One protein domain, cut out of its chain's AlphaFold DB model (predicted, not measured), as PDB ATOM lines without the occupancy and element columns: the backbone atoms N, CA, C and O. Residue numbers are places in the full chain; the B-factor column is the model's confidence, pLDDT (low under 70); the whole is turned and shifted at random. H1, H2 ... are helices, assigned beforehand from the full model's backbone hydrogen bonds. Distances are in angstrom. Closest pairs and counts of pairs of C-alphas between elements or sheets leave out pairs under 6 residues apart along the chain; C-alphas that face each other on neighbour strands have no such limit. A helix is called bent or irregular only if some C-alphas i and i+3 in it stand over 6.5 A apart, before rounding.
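AT A GLANCE: This is residues 54 to 132 of the 146 residues of an uncharacterized protein of Candidatus Kentron sp. LFY (UniProt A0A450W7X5). Three crossed helices, H1, H3 and H4, make the core, with H4 crossing H3 and the residues 57 to 62 of H1 meeting the residues 99 to 103 of H3. H2 runs alongside H3 the opposite way but is only loosely joined to it, and the short H5 sits near the last parts of H1 and H4. The printed part has 79 residues, with five named helices in the order H1 H2 H3 H4 H5 and no named strand; the class is all helix. It is compact and rounded, with a radius of gyration of the C-alphas of 11.9 A and spans of 29 by 28 by 25 A.

IN THESE COORDINATES: H1, residues 54 to 67, begins with C-alpha 54 at (110.709, 167.394, 65.233) and is 19.5 A long. H2, residues 71 to 81, is 15.1 A long and irregular: C-alphas 72 and 75 are 7.3 A apart. H3, residues 88 to 103, is 22.4 A long. H4, residues 107 to 124, is 25.2 A long; it is irregular, with C-alphas 109 and 112 7.0 A apart, and has a kink of 27 degrees near residue 114. H5, residues 126 to 131, is 8.6 A long and ends with C-alpha 131 at (117.797, 159.931, 85.069).

HOW THE PARTS SIT: H1 touches H3 at a steep tilt of 56 degrees, opposite ways; their closest C-alphas, of Glu 61 and Val 99, are 7.1 A apart. H1 and H4 are near each other. H2 and H3 are close but not clearly touching, at a shallow tilt of 16 degrees, opposite ways, with the C-alphas of Leu 80 and Ile 91 closest at 6.6 A. H3 touches H4 at a steep tilt of 60 degrees, closest at the C-alphas of Ala 100 and Ala 107, 4.9 A. H5 touches H1, by residues 63 to 67 of H1 alone, closest at the C-alphas of Cys 67 and Cys 130, 5.3 A. H2 is apart from H4 and H5. Every O i to N i+4 pair is within hydrogen-bond range in H1, H3 and H5, against 5 of 7 in H2 and 12 of 14 in H4.

THE WHOLE: The two C-alphas farthest apart, of Tyr 54 and Asp 85, are 31.8 A apart. The printed part has no cut and no long link. Confidence is low, under 70, at residues 84 to 86 and 107 to 108.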
ATOM      1  N   TYR A  54     111.204 168.767  65.324       71.00
ATOM      2  CA  TYR A  54     110.709 167.394  65.233       71.00
ATOM      3  C   TYR A  54     111.497 166.413  66.107       71.00
ATOM      4  O   TYR A  54     110.945 165.514  66.744       71.00
ATOM      5  N   TRP A  55     112.820 166.571  66.134       73.25
ATOM      6  CA  TRP A  55     113.696 165.714  66.916       73.25
ATOM      7  C   TRP A  55     113.518 165.935  68.416       73.25
ATOM      8  O   TRP A  55     113.588 164.973  69.182       73.25
ATOM      9  N   GLN A  56     113.265 167.174  68.842       74.62
ATOM     10  CA  GLN A  56     112.944 167.460  70.239       74.62
ATOM     11  C   GLN A  56     111.626 166.801  70.646       74.62
ATOM     12  O   GLN A  56     111.567 166.157  71.694       74.62
ATOM     13  N   GLU A  57     110.612 166.876  69.791       79.00
ATOM     14  CA  GLU A  57     109.291 166.306  70.060       79.00
ATOM     15  C   GLU A  57     109.321 164.774  70.085       79.00
ATOM     16  O   GLU A  57     108.795 164.148  71.004       79.00
ATOM     17  N   LEU A  58     110.065 164.149  69.166       79.62
ATOM     18  CA  LEU A  58     110.291 162.706  69.185       79.62
ATOM     19  C   LEU A  58     111.064 162.253  70.430       79.62
ATOM     20  O   LEU A  58     110.713 161.238  71.030       79.62
ATOM     21  N   LYS A  59     112.111 162.982  70.840       77.75
ATOM     22  CA  LYS A  59     112.835 162.681  72.087       77.75
ATOM     23  C   LYS A  59     111.915 162.786  73.296       77.75
ATOM     24  O   LYS A  59     112.002 161.949  74.193       77.75
ATOM     25  N   PHE A  60     111.073 163.812  73.326       81.44
ATOM     26  CA  PHE A  60     110.129 164.048  74.405       81.44
ATOM     27  C   PHE A  60     109.116 162.906  74.503       81.44
ATOM     28  O   PHE A  60     109.010 162.277  75.557       81.44
ATOM     29  N   GLU A  61     108.476 162.547  73.390       83.25
ATOM     30  CA  GLU A  61     107.521 161.436  73.340       83.25
ATOM     31  C   GLU A  61     108.183 160.093  73.661       83.25
ATOM     32  O   GLU A  61     107.643 159.294  74.427       83.25
ATOM     33  N   LEU A  62     109.406 159.853  73.179       80.12
ATOM     34  CA  LEU A  62     110.147 158.637  73.505       80.12
ATOM     35  C   LEU A  62     110.529 158.578  74.992       80.12
ATOM     36  O   LEU A  62     110.474 157.508  75.602       80.12
ATOM     37  N   LYS A  63     110.879 159.712  75.607       82.25
ATOM     38  CA  LYS A  63     111.155 159.795  77.046       82.25
ATOM     39  C   LYS A  63     109.890 159.555  77.861       82.25
ATOM     40  O   LYS A  63     109.949 158.815  78.837       82.25
ATOM     41  N   ILE A  64     108.746 160.100  77.459       83.88
ATOM     42  CA  ILE A  64     107.460 159.798  78.102       83.88
ATOM     43  C   ILE A  64     107.145 158.307  77.965       83.88
ATOM     44  O   ILE A  64     106.819 157.643  78.953       83.88
ATOM     45  N   PHE A  65     107.316 157.756  76.765       82.19
ATOM     46  CA  PHE A  65     107.064 156.354  76.475       82.19
ATOM     47  C   PHE A  65     107.951 155.403  77.292       82.19
ATOM     48  O   PHE A  65     107.460 154.381  77.779       82.19
ATOM     49  N   LEU A  66     109.230 155.725  77.483       80.62
ATOM     50  CA  LEU A  66     110.164 154.869  78.216       80.62
ATOM     51  C   LEU A  66     110.144 155.126  79.726       80.62
ATOM     52  O   LEU A  66     110.153 154.169  80.495       80.62
ATOM     53  N   CYS A  67     110.096 156.381  80.163       81.44
ATOM     54  CA  CYS A  67     110.367 156.766  81.552       81.44
ATOM     55  C   CYS A  67     109.145 157.192  82.350       81.44
ATOM     56  O   CYS A  67     109.125 157.025  83.569       81.44
ATOM     57  N   SER A  68     108.137 157.764  81.697       79.44
ATOM     58  CA  SER A  68     106.945 158.211  82.411       79.44
ATOM     59  C   SER A  68     105.990 157.049  82.668       79.44
ATOM     60  O   SER A  68     106.015 156.052  81.959       79.44
ATOM     61  N   LYS A  69     105.089 157.152  83.646       75.00
ATOM     62  CA  LYS A  69     103.994 156.181  83.869       75.00
ATOM     63  C   LYS A  69     102.666 156.645  83.266       75.00
ATOM     64  O   LYS A  69     101.611 156.183  83.689       75.00
ATOM     65  N   ASP A  70     102.725 157.518  82.264       78.62
ATOM     66  CA  ASP A  70     101.535 158.069  81.623       78.62
ATOM     67  C   ASP A  70     100.588 156.996  81.083       78.62
ATOM     68  O   ASP A  70     100.995 156.016  80.445       78.62
ATOM     69  N   GLN A  71      99.294 157.215  81.325       80.25
ATOM     70  CA  GLN A  71      98.233 156.281  80.958       80.25
ATOM     71  C   GLN A  71      98.105 156.117  79.438       80.25
ATOM     72  O   GLN A  71      97.760 155.027  78.984       80.25
ATOM     73  N   LYS A  72      98.477 157.151  78.666       78.50
ATOM     74  CA  LYS A  72      98.542 157.159  77.191       78.50
ATOM     75  C   LYS A  72      99.261 155.923  76.643       78.50
ATOM     76  O   LYS A  72      98.775 155.261  75.736       78.50
ATOM     77  N   TYR A  73     100.368 155.546  77.279       80.94
ATOM     78  CA  TYR A  73     101.196 154.420  76.851       80.94
ATOM     79  C   TYR A  73     101.028 153.164  77.711       80.94
ATOM     80  O   TYR A  73     101.676 152.150  77.446       80.94
ATOM     81  N   ALA A  74     100.162 153.178  78.728       80.12
ATOM     82  CA  ALA A  74      99.969 152.036  79.622       80.12
ATOM     83  C   ALA A  74      99.429 150.806  78.877       80.12
ATOM     84  O   ALA A  74      99.908 149.687  79.083       80.12
ATOM     85  N   GLU A  75      98.477 151.005  77.961       83.25
ATOM     86  CA  GLU A  75      97.955 149.922  77.128       83.25
ATOM     87  C   GLU A  75      99.027 149.391  76.168       83.25
ATOM     88  O   GLU A  75      99.163 148.176  75.998       83.25
ATOM     89  N   LEU A  76      99.838 150.282  75.590       80.56
ATOM     90  CA  LEU A  76     100.932 149.894  74.705       80.56
ATOM     91  C   LEU A  76     101.979 149.078  75.463       80.56
ATOM     92  O   LEU A  76     102.350 148.000  75.012       80.56
ATOM     93  N   ARG A  77     102.384 149.507  76.662       79.12
ATOM     94  CA  ARG A  77     103.314 148.755  77.520       79.12
ATOM     95  C   ARG A  77     102.768 147.394  77.909       79.12
ATOM     96  O   ARG A  77     103.524 146.432  77.918       79.12
ATOM     97  N   LYS A  78     101.460 147.282  78.152       80.50
ATOM     98  CA  LYS A  78     100.800 145.992  78.392       80.50
ATOM     99  C   LYS A  78     100.809 145.107  77.141       80.50
ATOM    100  O   LYS A  78     101.036 143.904  77.230       80.50
ATOM    101  N   LYS A  79     100.596 145.690  75.956       79.88
ATOM    102  CA  LYS A  79     100.717 144.987  74.667       79.88
ATOM    103  C   LYS A  79     102.159 144.573  74.374       79.88
ATOM    104  O   LYS A  79     102.341 143.531  73.752       79.88
ATOM    105  N   LEU A  80     103.147 145.363  74.791       77.00
ATOM    106  CA  LEU A  80     104.567 145.042  74.676       77.00
ATOM    107  C   LEU A  80     104.974 143.957  75.668       77.00
ATOM    108  O   LEU A  80     105.619 143.010  75.248       77.00
ATOM    109  N   SER A  81     104.571 144.037  76.938       75.31
ATOM    110  CA  SER A  81     104.909 143.024  77.945       75.31
ATOM    111  C   SER A  81     104.290 141.671  77.606       75.31
ATOM    112  O   SER A  81     104.961 140.648  77.678       75.31
ATOM    113  N   ASN A  82     103.054 141.665  77.103       79.69
ATOM    114  CA  ASN A  82     102.393 140.451  76.620       79.69
ATOM    115  C   ASN A  82     102.979 139.926  75.291       79.69
ATOM    116  O   ASN A  82     102.663 138.827  74.845       79.69
ATOM    117  N   ARG A  83     103.816 140.723  74.617       70.75
ATOM    118  CA  ARG A  83     104.561 140.341  73.411       70.75
ATOM    119  C   ARG A  83     106.072 140.366  73.638       70.75
ATOM    120  O   ARG A  83     106.802 140.362  72.655       70.75
ATOM    121  N   ALA A  84     106.542 140.378  74.887       59.09
ATOM    122  CA  ALA A  84     107.968 140.459  75.196       59.09
ATOM    123  C   ALA A  84     108.729 139.215  74.705       59.09
ATOM    124  O   ALA A  84     109.887 139.320  74.327       59.09
ATOM    125  N   ASP A  85     108.039 138.074  74.591       63.62
ATOM    126  CA  ASP A  85     108.536 136.849  73.946       63.62
ATOM    127  C   ASP A  85     108.633 136.929  72.407       63.62
ATOM    128  O   ASP A  85     109.098 135.998  71.749       63.62
ATOM    129  N   ARG A  86     108.159 138.012  71.777       64.25
ATOM    130  CA  ARG A  86     108.254 138.209  70.321       64.25
ATOM    131  C   ARG A  86     109.511 138.994  69.955       64.25
ATOM    132  O   ARG A  86     110.013 139.803  70.720       64.25
ATOM    133  N   SER A  87     109.974 138.794  68.720       72.12
ATOM    134  CA  SER A  87     111.182 139.419  68.170       72.12
ATOM    135  C   SER A  87     111.251 140.934  68.403       72.12
ATOM    136  O   SER A  87     110.282 141.639  68.110       72.12
ATOM    137  N   GLU A  88     112.428 141.432  68.792       70.62
ATOM    138  CA  GLU A  88     112.762 142.855  69.011       70.62
ATOM    139  C   GLU A  88     112.249 143.773  67.885       70.62
ATOM    140  O   GLU A  88     111.753 144.872  68.122       70.62
ATOM    141  N   LYS A  89     112.263 143.281  66.642       72.19
ATOM    142  CA  LYS A  89     111.755 143.984  65.453       72.19
ATOM    143  C   LYS A  89     110.268 144.336  65.542       72.19
ATOM    144  O   LYS A  89     109.853 145.397  65.088       72.19
ATOM    145  N   THR A  90     109.456 143.450  66.116       76.19
ATOM    146  CA  THR A  90     108.020 143.686  66.316       76.19
ATOM    147  C   THR A  90     107.791 144.774  67.356       76.19
ATOM    148  O   THR A  90     106.909 145.606  67.176       76.19
ATOM    149  N   ILE A  91     108.606 144.790  68.411       78.12
ATOM    150  CA  ILE A  91     108.541 145.804  69.463       78.12
ATOM    151  C   ILE A  91     108.864 147.183  68.879       78.12
ATOM    152  O   ILE A  91     108.061 148.102  69.018       78.12
ATOM    153  N   VAL A  92     109.972 147.302  68.140       80.75
ATOM    154  CA  VAL A  92     110.357 148.556  67.472       80.75
ATOM    155  C   VAL A  92     109.264 149.038  66.519       80.75
ATOM    156  O   VAL A  92     108.918 150.212  66.543       80.75
ATOM    157  N   ALA A  93     108.697 148.148  65.699       81.88
ATOM    158  CA  ALA A  93     107.660 148.523  64.740       81.88
ATOM    159  C   ALA A  93     106.388 149.053  65.422       81.88
ATOM    160  O   ALA A  93     105.793 150.009  64.934       81.88
ATOM    161  N   ILE A  94     105.989 148.459  66.551       82.50
ATOM    162  CA  ILE A  94     104.832 148.918  67.332       82.50
ATOM    163  C   ILE A  94     105.106 150.302  67.926       82.50
ATOM    164  O   ILE A  94     104.268 151.186  67.798       82.50
ATOM    165  N   ILE A  95     106.281 150.505  68.527       82.19
ATOM    166  CA  ILE A  95     106.651 151.800  69.116       82.19
ATOM    167  C   ILE A  95     106.733 152.873  68.026       82.19
ATOM    168  O   ILE A  95     106.193 153.960  68.190       82.19
ATOM    169  N   ALA A  96     107.368 152.562  66.895       82.19
ATOM    170  CA  ALA A  96     107.497 153.495  65.785       82.19
ATOM    171  C   ALA A  96     106.138 153.861  65.179       82.19
ATOM    172  O   ALA A  96     105.938 155.015  64.824       82.19
ATOM    173  N   ALA A  97     105.207 152.907  65.083       82.19
ATOM    174  CA  ALA A  97     103.849 153.178  64.629       82.19
ATOM    175  C   ALA A  97     103.092 154.094  65.602       82.19
ATOM    176  O   ALA A  97     102.435 155.024  65.152       82.19
ATOM    177  N   GLU A  98     103.219 153.871  66.912       82.69
ATOM    178  CA  GLU A  98     102.547 154.698  67.920       82.69
ATOM    179  C   GLU A  98     103.085 156.132  67.925       82.69
ATOM    180  O   GLU A  98     102.326 157.086  67.786       82.69
ATOM    181  N   VAL A  99     104.409 156.289  67.981       80.25
ATOM    182  CA  VAL A  99     105.067 157.604  67.943       80.25
ATOM    183  C   VAL A  99     104.773 158.329  66.624       80.25
ATOM    184  O   VAL A  99     104.592 159.541  66.604       80.25
ATOM    185  N   ALA A 100     104.670 157.597  65.513       80.75
ATOM    186  CA  ALA A 100     104.288 158.163  64.224       80.75
ATOM    187  C   ALA A 100     102.851 158.704  64.199       80.75
ATOM    188  O   ALA A 100     102.614 159.721  63.549       80.75
ATOM    189  N   MET A 101     101.909 158.047  64.887       80.62
ATOM    190  CA  MET A 101     100.528 158.532  65.002       80.62
ATOM    191  C   MET A 101     100.461 159.840  65.790       80.62
ATOM    192  O   MET A 101      99.736 160.743  65.384       80.62
ATOM    193  N   GLU A 102     101.249 159.958  66.857       80.50
ATOM    194  CA  GLU A 102     101.322 161.171  67.682       80.50
ATOM    195  C   GLU A 102     101.977 162.339  66.942       80.50
ATOM    196  O   GLU A 102     101.518 163.474  67.021       80.50
ATOM    197  N   LEU A 103     103.019 162.053  66.159       73.44
ATOM    198  CA  LEU A 103     103.746 163.069  65.399       73.44
ATOM    199  C   LEU A 103     103.112 163.390  64.033       73.44
ATOM    200  O   LEU A 103     103.559 164.311  63.355       73.44
ATOM    201  N   GLY A 104     102.119 162.618  63.579       72.44
ATOM    202  CA  GLY A 104     101.501 162.781  62.257       72.44
ATOM    203  C   GLY A 104     102.449 162.512  61.077       72.44
ATOM    204  O   GLY A 104     102.223 163.004  59.972       72.44
ATOM    205  N   VAL A 105     103.522 161.741  61.290       71.44
ATOM    206  CA  VAL A 105     104.571 161.471  60.289       71.44
ATOM    207  C   VAL A 105     104.498 160.030  59.789       71.44
ATOM    208  O   VAL A 105     104.036 159.126  60.477       71.44
ATOM    209  N   ALA A 106     104.973 159.782  58.566       72.62
ATOM    210  CA  ALA A 106     105.058 158.435  58.016       72.62
ATOM    211  C   ALA A 106     105.956 157.523  58.880       72.62
ATOM    212  O   ALA A 106     107.177 157.690  58.923       72.62
ATOM    213  N   ALA A 107     105.354 156.501  59.498       65.00
ATOM    214  CA  ALA A 107     106.033 155.561  60.398       65.00
ATOM    215  C   ALA A 107     107.280 154.898  59.786       65.00
ATOM    216  O   ALA A 107     108.238 154.604  60.496       65.00
ATOM    217  N   GLY A 108     107.305 154.710  58.462       65.62
ATOM    218  CA  GLY A 108     108.426 154.086  57.756       65.62
ATOM    219  C   GLY A 108     109.762 154.820  57.916       65.62
ATOM    220  O   GLY A 108     110.798 154.166  57.986       65.62
ATOM    221  N   ALA A 109     109.750 156.152  58.035       74.44
ATOM    222  CA  ALA A 109     110.971 156.938  58.227       74.44
ATOM    223  C   ALA A 109     111.489 156.885  59.678       74.44
ATOM    224  O   ALA A 109     112.684 157.043  59.919       74.44
ATOM    225  N   LEU A 110     110.598 156.623  60.638       72.94
ATOM    226  CA  LEU A 110     110.911 156.623  62.067       72.94
ATOM    227  C   LEU A 110     111.418 155.291  62.600       72.94
ATOM    228  O   LEU A 110     112.171 155.269  63.571       72.94
ATOM    229  N   VAL A 111     111.030 154.182  61.976       75.62
ATOM    230  CA  VAL A 111     111.406 152.830  62.413       75.62
ATOM    231  C   VAL A 111     112.913 152.676  62.680       75.62
ATOM    232  O   VAL A 111     113.248 152.221  63.776       75.62
ATOM    233  N   PRO A 112     113.841 153.047  61.768       78.19
ATOM    234  CA  PRO A 112     115.275 152.885  62.032       78.19
ATOM    235  C   PRO A 112     115.773 153.779  63.177       78.19
ATOM    236  O   PRO A 112     116.629 153.356  63.953       78.19
ATOM    237  N   PHE A 113     115.203 154.976  63.330       79.69
ATOM    238  CA  PHE A 113     115.539 155.902  64.412       79.69
ATOM    239  C   PHE A 113     115.107 155.369  65.774       79.69
ATOM    240  O   PHE A 113     115.908 155.309  66.706       79.69
ATOM    241  N   VAL A 114     113.859 154.917  65.878       81.44
ATOM    242  CA  VAL A 114     113.317 154.326  67.105       81.44
ATOM    243  C   VAL A 114     114.101 153.067  67.483       81.44
ATOM    244  O   VAL A 114     114.448 152.901  68.651       81.44
ATOM    245  N   ALA A 115     114.469 152.225  66.507       81.56
ATOM    246  CA  ALA A 115     115.357 151.079  66.728       81.56
ATOM    247  C   ALA A 115     116.697 151.498  67.342       81.56
ATOM    248  O   ALA A 115     117.121 150.917  68.339       81.56
ATOM    249  N   MET A 116     117.357 152.506  66.768       80.25
ATOM    250  CA  MET A 116     118.646 152.986  67.264       80.25
ATOM    251  C   MET A 116     118.532 153.501  68.705       80.25
ATOM    252  O   MET A 116     119.332 153.115  69.560       80.25
ATOM    253  N   CYS A 117     117.508 154.306  69.002       76.75
ATOM    254  CA  CYS A 117     117.280 154.834  70.346       76.75
ATOM    255  C   CYS A 117     117.006 153.724  71.371       76.75
ATOM    256  O   CYS A 117     117.539 153.775  72.477       76.75
ATOM    257  N   LEU A 118     116.235 152.696  71.005       78.81
ATOM    258  CA  LEU A 118     115.975 151.535  71.864       78.81
ATOM    259  C   LEU A 118     117.243 150.731  72.148       78.81
ATOM    260  O   LEU A 118     117.476 150.361  73.294       78.81
ATOM    261  N   VAL A 119     118.085 150.493  71.140       77.88
ATOM    262  CA  VAL A 119     119.363 149.789  71.335       77.88
ATOM    263  C   VAL A 119     120.247 150.549  72.322       77.88
ATOM    264  O   VAL A 119     120.820 149.946  73.228       77.88
ATOM    265  N   VAL A 120     120.326 151.874  72.190       78.12
ATOM    266  CA  VAL A 120     121.084 152.727  73.115       78.12
ATOM    267  C   VAL A 120     120.471 152.701  74.519       78.12
ATOM    268  O   VAL A 120     121.203 152.533  75.494       78.12
ATOM    269  N   ALA A 121     119.144 152.779  74.640       77.81
ATOM    270  CA  ALA A 121     118.447 152.710  75.923       77.81
ATOM    271  C   ALA A 121     118.682 151.377  76.650       77.81
ATOM    272  O   ALA A 121     118.941 151.368  77.851       77.81
ATOM    273  N   VAL A 122     118.673 150.256  75.923       77.69
ATOM    274  CA  VAL A 122     118.959 148.925  76.483       77.69
ATOM    275  C   VAL A 122     120.413 148.817  76.948       77.69
ATOM    276  O   VAL A 122     120.678 148.215  77.985       77.69
ATOM    277  N   ARG A 123     121.361 149.416  76.217       76.38
ATOM    278  CA  ARG A 123     122.791 149.400  76.575       76.38
ATOM    279  C   ARG A 123     123.104 150.247  77.808       76.38
ATOM    280  O   ARG A 123     123.951 149.852  78.599       76.38
ATOM    281  N   ILE A 124     122.449 151.397  77.946       79.69
ATOM    282  CA  ILE A 124     122.632 152.324  79.074       79.69
ATOM    283  C   ILE A 124     121.848 151.852  80.310       79.69
ATOM    284  O   ILE A 124     122.278 152.080  81.439       79.69
ATOM    285  N   GLY A 125     120.731 151.153  80.100       78.25
ATOM    286  CA  GLY A 125     119.817 150.713  81.147       78.25
ATOM    287  C   GLY A 125     118.718 151.741  81.426       78.25
ATOM    288  O   GLY A 125     118.911 152.947  81.273       78.25
ATOM    289  N   TRP A 126     117.547 151.256  81.846       76.62
ATOM    290  CA  TRP A 126     116.334 152.068  82.004       76.62
ATOM    291  C   TRP A 126     116.494 153.194  83.036       76.62
ATOM    292  O   TRP A 126     116.132 154.335  82.769       76.62
ATOM    293  N   GLU A 127     117.103 152.891  84.183       78.56
ATOM    294  CA  GLU A 127     117.307 153.851  85.278       78.56
ATOM    295  C   GLU A 127     118.233 155.003  84.864       78.56
ATOM    296  O   GLU A 127     117.923 156.177  85.063       78.56
ATOM    297  N   ALA A 128     119.348 154.682  84.204       77.50
ATOM    298  CA  ALA A 128     120.279 155.683  83.694       77.50
ATOM    299  C   ALA A 128     119.680 156.464  82.515       77.50
ATOM    300  O   ALA A 128     119.907 157.669  82.391       77.50
ATOM    301  N   PHE A 129     118.861 155.806  81.687       78.44
ATOM    302  CA  PHE A 129     118.166 156.468  80.593       78.44
ATOM    303  C   PHE A 129     117.171 157.521  81.118       78.44
ATOM    304  O   PHE A 129     117.102 158.645  80.619       78.44
ATOM    305  N   CYS A 130     116.433 157.186  82.174       80.06
ATOM    306  CA  CYS A 130     115.409 158.060  82.739       80.06
ATOM    307  C   CYS A 130     115.958 159.157  83.647       80.06
ATOM    308  O   CYS A 130     115.386 160.247  83.692       80.06
ATOM    309  N   ASN A 131     117.098 158.914  84.292       80.81
ATOM    310  CA  ASN A 131     117.797 159.931  85.069       80.81
ATOM    311  C   ASN A 131     118.548 160.951  84.186       80.81
ATOM    312  O   ASN A 131     118.900 162.038  84.641       80.81
ATOM    313  N   SER A 132     118.769 160.643  82.903       72.81
ATOM    314  CA  SER A 132     119.346 161.590  81.947       72.81
ATOM    315  C   SER A 132     118.379 162.756  81.676       72.81
ATOM    316  O   SER A 132     117.328 162.621  81.028       72.81
TER     317      SER A 132